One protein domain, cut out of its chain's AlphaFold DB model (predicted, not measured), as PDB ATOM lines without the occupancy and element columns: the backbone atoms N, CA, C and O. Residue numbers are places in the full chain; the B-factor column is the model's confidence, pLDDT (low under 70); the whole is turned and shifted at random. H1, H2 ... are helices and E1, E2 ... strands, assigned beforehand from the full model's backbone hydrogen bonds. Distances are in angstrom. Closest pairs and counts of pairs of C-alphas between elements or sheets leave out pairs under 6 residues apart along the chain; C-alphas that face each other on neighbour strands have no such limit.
ATOM      1  N   THR A  22     101.794 110.772 107.271       66.25
ATOM      2  CA  THR A  22     101.209 109.507 106.833       66.25
ATOM      3  C   THR A  22     100.867 108.683 108.079       66.25
ATOM      4  O   THR A  22     101.659 108.655 109.031       66.25
ATOM      5  N   PRO A  23      99.678 108.059 108.138       70.38
ATOM      6  CA  PRO A  23      99.373 107.144 109.224       70.38
ATOM      7  C   PRO A  23     100.439 106.046 109.240       70.38
ATOM      8  O   PRO A  23     100.847 105.546 108.189       70.38
ATOM      9  N   LYS A  24     100.930 105.699 110.434       70.81
ATOM     10  CA  LYS A  24     101.828 104.553 110.582       70.81
ATOM     11  C   LYS A  24     101.076 103.316 110.089       70.81
ATOM     12  O   LYS A  24      99.950 103.084 110.519       70.81
ATOM     13  N   CYS A  25     101.680 102.553 109.185       76.12
ATOM     14  CA  CYS A  25     101.126 101.278 108.748       76.12
ATOM     15  C   CYS A  25     101.024 100.335 109.947       76.12
ATOM     16  O   CYS A  25     102.040  99.934 110.512       76.12
ATOM     17  N   GLU A  26      99.809  99.959 110.323       73.50
ATOM     18  CA  GLU A  26      99.591  98.914 111.316       73.50
ATOM     19  C   GLU A  26      99.457  97.578 110.587       73.50
ATOM     20  O   GLU A  26      98.541  97.365 109.795       73.50
ATOM     21  N   CYS A  27     100.410  96.679 110.820       79.81
ATOM     22  CA  CYS A  27     100.335  95.298 110.357       79.81
ATOM     23  C   CYS A  27     100.107  94.420 111.593       79.81
ATOM     24  O   CYS A  27     101.085  94.020 112.231       79.81
ATOM     25  N   PRO A  28      98.842  94.186 111.996       81.94
ATOM     26  CA  PRO A  28      98.543  93.437 113.205       81.94
ATOM     27  C   PRO A  28      99.039  92.004 113.042       81.94
ATOM     28  O   PRO A  28      98.631  91.282 112.134       81.94
ATOM     29  N   VAL A  29      99.943  91.607 113.927       87.12
ATOM     30  CA  VAL A  29     100.549  90.281 113.938       87.12
ATOM     31  C   VAL A  29     100.627  89.772 115.365       87.12
ATOM     32  O   VAL A  29     100.908  90.532 116.290       87.12
ATOM     33  N   LEU A  30     100.389  88.475 115.538       91.88
ATOM     34  CA  LEU A  30     100.465  87.810 116.831       91.88
ATOM     35  C   LEU A  30     101.525  86.715 116.767       91.88
ATOM     36  O   LEU A  30     101.418  85.784 115.971       91.88
ATOM     37  N   ALA A  31     102.545  86.824 117.617       93.88
ATOM     38  CA  ALA A  31     103.512  85.754 117.802       93.88
ATOM     39  C   ALA A  31     102.845  84.612 118.580       93.88
ATOM     40  O   ALA A  31     102.432  84.772 119.733       93.88
ATOM     41  N   LEU A  32     102.709  83.463 117.926       93.31
ATOM     42  CA  LEU A  32     102.132  82.276 118.540       93.31
ATOM     43  C   LEU A  32     103.195  81.515 119.333       93.31
ATOM     44  O   LEU A  32     104.378  81.531 118.997       93.31
ATOM     45  N   SER A  33     102.774  80.863 120.403       91.19
ATOM     46  CA  SER A  33     103.593  80.024 121.273       91.19
ATOM     47  C   SER A  33     102.745  78.869 121.804       91.19
ATOM     48  O   SER A  33     101.518  78.873 121.688       91.19
ATOM     49  N   SER A  34     103.385  77.902 122.460       89.62
ATOM     50  CA  SER A  34     102.686  76.795 123.122       89.62
ATOM     51  C   SER A  34     101.639  77.258 124.148       89.62
ATOM     52  O   SER A  34     100.669  76.544 124.381       89.62
ATOM     53  N   SER A  35     101.789  78.454 124.727       91.50
ATOM     54  CA  SER A  35     100.857  78.982 125.728       91.50
ATOM     55  C   SER A  35      99.619  79.666 125.144       91.50
ATOM     56  O   SER A  35      98.597  79.712 125.823       91.50
ATOM     57  N   ASN A  36      99.673  80.193 123.913       93.62
ATOM     58  CA  ASN A  36      98.575  80.983 123.338       93.62
ATOM     59  C   ASN A  36      97.942  80.364 122.077       93.62
ATOM     60  O   ASN A  36      96.839  80.764 121.691       93.62
ATOM     61  N   ILE A  37      98.591  79.384 121.440       92.12
ATOM     62  CA  ILE A  37      98.153  78.860 120.142       92.12
ATOM     63  C   ILE A  37      96.787  78.169 120.213       92.12
ATOM     64  O   ILE A  37      95.958  78.374 119.331       92.12
ATOM     65  N   ALA A  38      96.500  77.434 121.290       92.19
ATOM     66  CA  ALA A  38      95.217  76.752 121.460       92.19
ATOM     67  C   ALA A  38      94.038  77.740 121.495       92.19
ATOM     68  O   ALA A  38      93.006  77.495 120.876       92.19
ATOM     69  N   GLN A  39      94.206  78.885 122.164       94.25
ATOM     70  CA  GLN A  39      93.166  79.908 122.273       94.25
ATOM     71  C   GLN A  39      92.961  80.679 120.961       94.25
ATOM     72  O   GLN A  39      91.834  81.050 120.645       94.25
ATOM     73  N   ASN A  40      94.034  80.929 120.205       91.94
ATOM     74  CA  ASN A  40      93.984  81.781 119.011       91.94
ATOM     75  C   ASN A  40      93.740  81.002 117.710       91.94
ATOM     76  O   ASN A  40      93.184  81.550 116.763       91.94
ATOM     77  N   VAL A  41      94.159  79.736 117.650       92.25
ATOM     78  CA  VAL A  41      94.186  78.920 116.423       92.25
ATOM     79  C   VAL A  41      93.484  77.573 116.606       92.25
ATOM     80  O   VAL A  41      93.271  76.872 115.627       92.25
ATOM     81  N   GLY A  42      93.056  77.199 117.817       87.38
ATOM     82  CA  GLY A  42      92.540  75.856 118.119       87.38
ATOM     83  C   GLY A  42      91.386  75.356 117.235       87.38
ATOM     84  O   GLY A  42      91.241  74.150 117.060       87.38
ATOM     85  N   ASN A  43      90.600  76.262 116.644       89.50
ATOM     86  CA  ASN A  43      89.503  75.932 115.724       89.50
ATOM     87  C   ASN A  43      89.930  75.832 114.241       89.50
ATOM     88  O   ASN A  43      89.120  75.525 113.371       89.50
ATOM     89  N   HIS A  44      91.188  76.128 113.919       90.81
ATOM     90  CA  HIS A  44      91.705  76.075 112.557       90.81
ATOM     91  C   HIS A  44      91.985  74.619 112.156       90.81
ATOM     92  O   HIS A  44      92.647  73.887 112.891       90.81
ATOM     93  N   ALA A  45      91.560  74.196 110.962       88.12
ATOM     94  CA  ALA A  45      91.703  72.805 110.509       88.12
ATOM     95  C   ALA A  45      93.162  72.304 110.532       88.12
ATOM     96  O   ALA A  45      93.435  71.153 110.855       88.12
ATOM     97  N   PHE A  46      94.117  73.195 110.250       86.75
ATOM     98  CA  PHE A  46      95.551  72.884 110.282       86.75
ATOM     99  C   PHE A  46      96.159  72.811 111.697       86.75
ATOM    100  O   PHE A  46      97.292  72.359 111.848       86.75
ATOM    101  N   TYR A  47      95.445  73.240 112.744       89.56
ATOM    102  CA  TYR A  47      95.979  73.259 114.110       89.56
ATOM    103  C   TYR A  47      96.375  71.860 114.592       89.56
ATOM    104  O   TYR A  47      97.462  71.681 115.140       89.56
ATOM    105  N   GLN A  48      95.537  70.852 114.324       87.56
ATOM    106  CA  GLN A  48      95.801  69.471 114.737       87.56
ATOM    107  C   GLN A  48      97.119  68.946 114.154       87.56
ATOM    108  O   GLN A  48      97.879  68.291 114.864       87.56
ATOM    109  N   ASN A  49      97.446  69.336 112.917       88.12
ATOM    110  CA  ASN A  49      98.665  68.910 112.231       88.12
ATOM    111  C   ASN A  49      99.941  69.464 112.869       88.12
ATOM    112  O   ASN A  49     100.998  68.876 112.675       88.12
ATOM    113  N   VAL A  50      99.869  70.579 113.597       87.25
ATOM    114  CA  VAL A  50     101.047  71.195 114.223       87.25
ATOM    115  C   VAL A  50     101.066  71.045 115.742       87.25
ATOM    116  O   VAL A  50     102.141  71.046 116.329       87.25
ATOM    117  N   SER A  51      99.907  70.871 116.380       86.31
ATOM    118  CA  SER A  51      99.740  70.878 117.844       86.31
ATOM    119  C   SER A  51     100.578  69.843 118.609       86.31
ATOM    120  O   SER A  51     100.869  70.053 119.782       86.31
ATOM    121  N   GLY A  52     100.983  68.747 117.958       86.81
ATOM    122  CA  GLY A  52     101.820  67.700 118.557       86.81
ATOM    123  C   GLY A  52     103.330  67.939 118.463       86.81
ATOM    124  O   GLY A  52     104.096  67.154 119.018       86.81
ATOM    125  N   TYR A  53     103.776  68.982 117.760       89.06
ATOM    126  CA  TYR A  53     105.196  69.278 117.575       89.06
ATOM    127  C   TYR A  53     105.706  70.274 118.622       89.06
ATOM    128  O   TYR A  53     104.943  71.120 119.094       89.06
ATOM    129  N   PRO A  54     107.003  70.227 118.976       89.38
ATOM    130  CA  PRO A  54     107.613  71.267 119.791       89.38
ATOM    131  C   PRO A  54     107.524  72.612 119.063       89.38
ATOM    132  O   PRO A  54     107.890  72.735 117.895       89.38
ATOM    133  N   MET A  55     107.031  73.626 119.770       89.31
ATOM    134  CA  MET A  55     106.826  74.969 119.239       89.31
ATOM    135  C   MET A  55     107.595  75.990 120.059       89.31
ATOM    136  O   MET A  55     107.607  75.939 121.289       89.31
ATOM    137  N   THR A  56     108.156  76.970 119.364       91.06
ATOM    138  CA  THR A  56     108.738  78.169 119.958       91.06
ATOM    139  C   THR A  56     108.102  79.404 119.337       91.06
ATOM    140  O   THR A  56     107.509  79.329 118.257       91.06
ATOM    141  N   SER A  57     108.194  80.535 120.028       92.94
ATOM    142  CA  SER A  57     107.651  81.778 119.501       92.94
ATOM    143  C   SER A  57     108.572  82.352 118.422       92.94
ATOM    144  O   SER A  57     109.788  82.381 118.626       92.94
ATOM    145  N   PRO A  58     108.033  82.792 117.271       93.94
ATOM    146  CA  PRO A  58     108.847  83.355 116.206       93.94
ATOM    147  C   PRO A  58     109.358  84.745 116.587       93.94
ATOM    148  O   PRO A  58     108.704  85.501 117.311       93.94
ATOM    149  N   VAL A  59     110.500  85.123 116.023       92.38
ATOM    150  CA  VAL A  59     110.993  86.495 116.089       92.38
ATOM    151  C   VAL A  59     110.231  87.329 115.066       92.38
ATOM    152  O   VAL A  59     110.238  87.022 113.873       92.38
ATOM    153  N   VAL A  60     109.587  88.398 115.533       91.31
ATOM    154  CA  VAL A  60     108.825  89.334 114.700       91.31
ATOM    155  C   VAL A  60     109.586  90.651 114.609       91.31
ATOM    156  O   VAL A  60     109.886  91.271 115.627       91.31
ATOM    157  N   LYS A  61     109.895  91.091 113.388       89.81
ATOM    158  CA  LYS A  61     110.545  92.375 113.108       89.81
ATOM    159  C   LYS A  61     109.653  93.218 112.211       89.81
ATOM    160  O   LYS A  61     109.336  92.806 111.096       89.81
ATOM    161  N   SER A  62     109.293  94.403 112.686       86.06
ATOM    162  CA  SER A  62     108.462  95.358 111.955       86.06
ATOM    163  C   SER A  62     109.317  96.523 111.463       86.06
ATOM    164  O   SER A  62     109.940  97.216 112.265       86.06
ATOM    165  N   GLU A  63     109.335  96.735 110.151       84.56
ATOM    166  CA  GLU A  63     110.063  97.804 109.461       84.56
ATOM    167  C   GLU A  63     109.078  98.562 108.561       84.56
ATOM    168  O   GLU A  63     108.620  98.029 107.544       84.56
ATOM    169  N   ASP A  64     108.745  99.798 108.937       81.69
ATOM    170  CA  ASP A  64     107.773 100.665 108.257       81.69
ATOM    171  C   ASP A  64     106.416  99.975 108.001       81.69
ATOM    172  O   ASP A  64     105.641  99.743 108.925       81.69
ATOM    173  N   CYS A  65     106.130  99.645 106.737       84.38
ATOM    174  CA  CYS A  65     104.924  98.951 106.271       84.38
ATOM    175  C   CYS A  65     105.216  97.489 105.909       84.38
ATOM    176  O   CYS A  65     104.566  96.905 105.037       84.38
ATOM    177  N   SER A  66     106.251  96.906 106.509       86.00
ATOM    178  CA  SER A  66     106.593  95.506 106.333       86.00
ATOM    179  C   SER A  66     106.826  94.821 107.666       86.00
ATOM    180  O   SER A  66     107.432  95.377 108.578       86.00
ATOM    181  N   VAL A  67     106.350  93.589 107.768       89.50
ATOM    182  CA  VAL A  67     106.643  92.716 108.900       89.50
ATOM    183  C   VAL A  67     107.379  91.509 108.371       89.50
ATOM    184  O   VAL A  67     106.988  90.922 107.360       89.50
ATOM    185  N   SER A  68     108.454  91.150 109.055       90.56
ATOM    186  CA  SER A  68     109.191  89.922 108.828       90.56
ATOM    187  C   SER A  68     109.120  89.021 110.052       90.56
ATOM    188  O   SER A  68     109.120  89.488 111.189       90.56
ATOM    189  N   MET A  69     109.023  87.722 109.802       92.06
ATOM    190  CA  MET A  69     108.941  86.690 110.825       92.06
ATOM    191  C   MET A  69     109.898  85.564 110.481       92.06
ATOM    192  O   MET A  69     109.997  85.171 109.316       92.06
ATOM    193  N   TYR A  70     110.581  85.034 111.486       92.00
ATOM    194  CA  TYR A  70     111.428  83.854 111.346       92.00
ATOM    195  C   TYR A  70     111.520  83.106 112.675       92.00
ATOM    196  O   TYR A  70     111.280  83.676 113.739       92.00
ATOM    197  N   CYS A  71     111.886  81.833 112.606       91.56
ATOM    198  CA  CYS A  71     112.259  81.051 113.777       91.56
ATOM    199  C   CYS A  71     113.783  80.916 113.825       91.56
ATOM    200  O   CYS A  71     114.438  80.821 112.784       91.56
ATOM    201  N   GLU A  72     114.348  80.924 115.027       90.56
ATOM    202  CA  GLU A  72     115.766  80.628 115.236       90.56
ATOM    203  C   GLU A  72     116.001  79.113 115.267       90.56
ATOM    204  O   GLU A  72     115.106  78.343 115.618       90.56
ATOM    205  N   GLY A  73     117.210  78.681 114.906       87.88
ATOM    206  CA  GLY A  73     117.575  77.265 114.873       87.88
ATOM    207  C   GLY A  73     116.977  76.510 113.682       87.88
ATOM    208  O   GLY A  73     116.946  77.012 112.558       87.88
ATOM    209  N   ASP A  74     116.544  75.281 113.934       90.19
ATOM    210  CA  ASP A  74     116.015  74.313 112.966       90.19
ATOM    211  C   ASP A  74     114.475  74.273 112.913       90.19
ATOM    212  O   ASP A  74     113.880  73.444 112.221       90.19
ATOM    213  N   TYR A  75     113.810  75.207 113.595       91.12
ATOM    214  CA  TYR A  75     112.355  75.315 113.595       91.12
ATOM    215  C   TYR A  75     111.829  75.849 112.257       91.12
ATOM    216  O   TYR A  75     112.280  76.873 111.741       91.12
ATOM    217  N   SER A  76     110.804  75.185 111.720       91.94
ATOM    218  CA  SER A  76     110.012  75.719 110.606       91.94
ATOM    219  C   SER A  76     109.028  76.780 111.108       91.94
ATOM    220  O   SER A  76     108.462  76.653 112.196       91.94
ATOM    221  N   LEU A  77     108.791  77.820 110.311       92.94
ATOM    222  CA  LEU A  77     107.813  78.863 110.620       92.94
ATOM    223  C   LEU A  77     106.445  78.475 110.054       92.94
ATOM    224  O   LEU A  77     106.319  78.218 108.860       92.94
ATOM    225  N   VAL A  78     105.406  78.486 110.886       92.25
ATOM    226  CA  VAL A  78     104.017  78.301 110.442       92.25
ATOM    227  C   VAL A  78     103.266  79.612 110.620       92.25
ATOM    228  O   VAL A  78     103.192  80.150 111.722       92.25
ATOM    229  N   VAL A  79     102.710  80.123 109.526       91.56
ATOM    230  CA  VAL A  79     101.905  81.345 109.500       91.56
ATOM    231  C   VAL A  79     100.454  80.954 109.291       91.56
ATOM    232  O   VAL A  79     100.128  80.322 108.287       91.56
ATOM    233  N   PHE A  80      99.597  81.330 110.234       90.94
ATOM    234  CA  PHE A  80      98.155  81.141 110.135       90.94
ATOM    235  C   PHE A  80      97.494  82.402 109.580       90.94
ATOM    236  O   PHE A  80      97.699  83.498 110.102       90.94
ATOM    237  N   ASP A  81      96.697  82.219 108.537       86.56
ATOM    238  CA  ASP A  81      95.657  83.141 108.093       86.56
ATOM    239  C   ASP A  81      94.290  82.614 108.592       86.56
ATOM    240  O   ASP A  81      94.215  81.560 109.227       86.56
ATOM    241  N   LYS A  82      93.190  83.325 108.331       81.50
ATOM    242  CA  LYS A  82      91.842  82.935 108.775       81.50
ATOM    243  C   LYS A  82      91.414  81.563 108.249       81.50
ATOM    244  O   LYS A  82      90.700  80.844 108.940       81.50
ATOM    245  N   GLU A  83      91.830  81.231 107.032       81.75
ATOM    246  CA  GLU A  83      91.382  80.028 106.318       81.75
ATOM    247  C   GLU A  83      92.522  79.065 105.982       81.75
ATOM    248  O   GLU A  83      92.286  77.898 105.669       81.75
ATOM    249  N   THR A  84      93.765  79.548 106.003       89.19
ATOM    250  CA  THR A  84      94.915  78.791 105.507       89.19
ATOM    251  C   THR A  84      96.082  78.865 106.471       89.19
ATOM    252  O   THR A  84      96.221  79.797 107.254       89.19
ATOM    253  N   ALA A  85      96.964  77.876 106.383       91.44
ATOM    254  CA  ALA A  85      98.246  77.908 107.059       91.44
ATOM    255  C   ALA A  85      99.354  77.705 106.029       91.44
ATOM    256  O   ALA A  85      99.271  76.823 105.174       91.44
ATOM    257  N   THR A  86     100.399  78.518 106.118       91.25
ATOM    258  CA  THR A  86     101.592  78.393 105.284       91.25
ATOM    259  C   THR A  86     102.768  78.000 106.156       91.25
ATOM    260  O   THR A  86     103.112  78.711 107.096       91.25
ATOM    261  N   MET A  87     103.423  76.895 105.814       90.25
ATOM    262  CA  MET A  87     104.688  76.500 106.426       90.25
ATOM    263  C   MET A  87     105.857  77.024 105.585       90.25
ATOM    264  O   MET A  87     105.848  76.927 104.354       90.25
ATOM    265  N   LYS A  88     106.861  77.590 106.248       90.56
ATOM    266  CA  LYS A  88     108.150  77.978 105.677       90.56
ATOM    267  C   LYS A  88     109.257  77.180 106.367       90.56
ATOM    268  O   LYS A  88     109.214  77.040 107.590       90.56
ATOM    269  N   PRO A  89     110.223  76.644 105.608       86.88
ATOM    270  CA  PRO A  89     111.332  75.894 106.180       86.88
ATOM    271  C   PRO A  89     112.187  76.773 107.099       86.88
ATOM    272  O   PRO A  89     112.171  78.005 106.998       86.88
ATOM    273  N   ALA A  90     112.958  76.123 107.973       76.12
ATOM    274  CA  ALA A  90     113.966  76.780 108.796       76.12
ATOM    275  C   ALA A  90     114.883  77.665 107.930       76.12
ATOM    276  O   ALA A  90     115.177  77.327 106.782       76.12
ATOM    277  N   ILE A  91     115.336  78.798 108.484       68.19
ATOM    278  CA  ILE A  91     116.218  79.789 107.824       68.19
ATOM    279  C   ILE A  91     115.495  80.691 106.801       68.19
ATOM    280  O   ILE A  91     116.065  81.674 106.323       68.19
ATOM    281  N   GLN A  92     114.219  80.441 106.488       73.88
ATOM    282  CA  GLN A  92     113.455  81.324 105.612       73.88
ATOM    283  C   GLN A  92     112.635  82.345 106.405       73.88
ATOM    284  O   GLN A  92     111.782  81.997 107.218       73.88
ATOM    285  N   GLN A  93     112.855  83.626 106.112       80.31
ATOM    286  CA  GLN A  93     112.014  84.699 106.633       80.31
ATOM    287  C   GLN A  93     110.722  84.820 105.813       80.31
ATOM    288  O   GLN A  93     110.747  84.861 104.579       80.31
ATOM    289  N   PHE A  94     109.587  84.921 106.497       83.19
ATOM    290  CA  PHE A  94     108.328  85.335 105.889       83.19
ATOM    291  C   PHE A  94     108.228  86.855 105.961       83.19
ATOM    292  O   PHE A  94     108.418  87.414 107.035       83.19
ATOM    293  N   ARG A  95     107.955  87.530 104.839       82.00
ATOM    294  CA  ARG A  95     107.819  88.991 104.784       82.00
ATOM    295  C   ARG A  95     106.469  89.366 104.191       82.00
ATOM    296  O   ARG A  95     106.178  88.996 103.056       82.00
ATOM    297  N   VAL A  96     105.686  90.132 104.938       84.06
ATOM    298  CA  VAL A  96     104.431  90.738 104.479       84.06
ATOM    299  C   VAL A  96     104.664  92.223 104.283       84.06
ATOM    300  O   VAL A  96     105.364  92.850 105.077       84.06
ATOM    301  N   ARG A  97     104.083  92.788 103.225       80.69
ATOM    302  CA  ARG A  97     104.093  94.228 102.973       80.69
ATOM    303  C   ARG A  97     102.659  94.724 102.887       80.69
ATOM    304  O   ARG A  97     101.910  94.262 102.026       80.69
ATOM    305  N   THR A  98     102.287  95.653 103.755       72.25
ATOM    306  CA  THR A  98     100.982  96.314 103.699       72.25
ATOM    307  C   THR A  98     101.008  97.376 102.603       72.25
ATOM    308  O   THR A  98     102.009  98.077 102.433       72.25
TER     309      THR A  98
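Overview. This is residues 22 to 98 of the 100 residues of an uncharacterized protein of Caenorhabditis brenneri (UniProt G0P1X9). Two small antiparallel sheets meet as a loose V: the three strands E1, E2 and E5 make one arm and the hairpin of E3 and E4 makes the other, with the links from E2 to E3 and from E4 to E5 at the closed end. Two short helices, H1 and H2, lie beyond the E3 and E4 arm, and a long unnamed stretch, residues 22 to 36, runs past the open side of the V to H1. The printed part has 77 residues, with two named helices and then five named strands in the order H1, H2, E1, E2, E3, E4, E5; the larger sheet has the order E1, E2, E5. The class is mixed, helices and strands, with 32 of the 77 residues in named elements, which is under half. It is compact, with a radius of gyration of the C-alphas of 12.9 A, and elongated in outline, spanning 43 by 27 by 20 A.

Arrangement. Begin with E2, residues 66 to 70, the inner strand of the larger sheet. E1, residues 59 to 63, forms a hairpin with it, antiparallel at 162 degrees; look for N 61 and O 68, within hydrogen-bond range at 2.8 A. On the other side of E2 is E5, residues 94 to 97, antiparallel at 172 degrees, with N 69 and O 94 within range at 2.8 A. The second sheet is the hairpin of E3, residues 77 to 80, and E4, residues 85 to 88, antiparallel at 163 degrees, with N 79 and O 86 at 2.8 A. The closest C-alphas of E2 and E3 are those of Tyr 70 and Leu 77, 6.2 A apart; those of E4 and E5 are Lys 88 and Phe 94, 7.4 A. E3 and E5 are only just apart, their closest C-alphas being 8.0 A from each other. Farther out, H1, residues 37 to 41, and H2, residues 47 to 51, are close but not clearly touching, with the C-alphas of Val 41 and Tyr 47 closest at 6.4 A. Neither helix is on the larger sheet. In H1 and H2 every O i to N i+4 pair is within hydrogen-bond range.

Along the chain. Find C-alpha 59 at (110.993, 86.495, 116.089); from there E1 runs 13.1 A to Glu 63. E2 measures 13.6 A and E5 10.3 A, ending at C-alpha 97 at (104.093, 94.228, 102.973). E3 is 9.9 A long and E4 10.0 A. For the helices, go to C-alpha 37 at (98.153, 78.860, 120.142), where H1 begins.

Size, cuts and confidence. The C-alphas farthest apart are those of Thr 22 and Gly 52, 43.4 A. The printed part has no cut, and no link between named elements is long. The mean pLDDT of the printed part is 86.9; look at residues 22 and 91 for the values under 70.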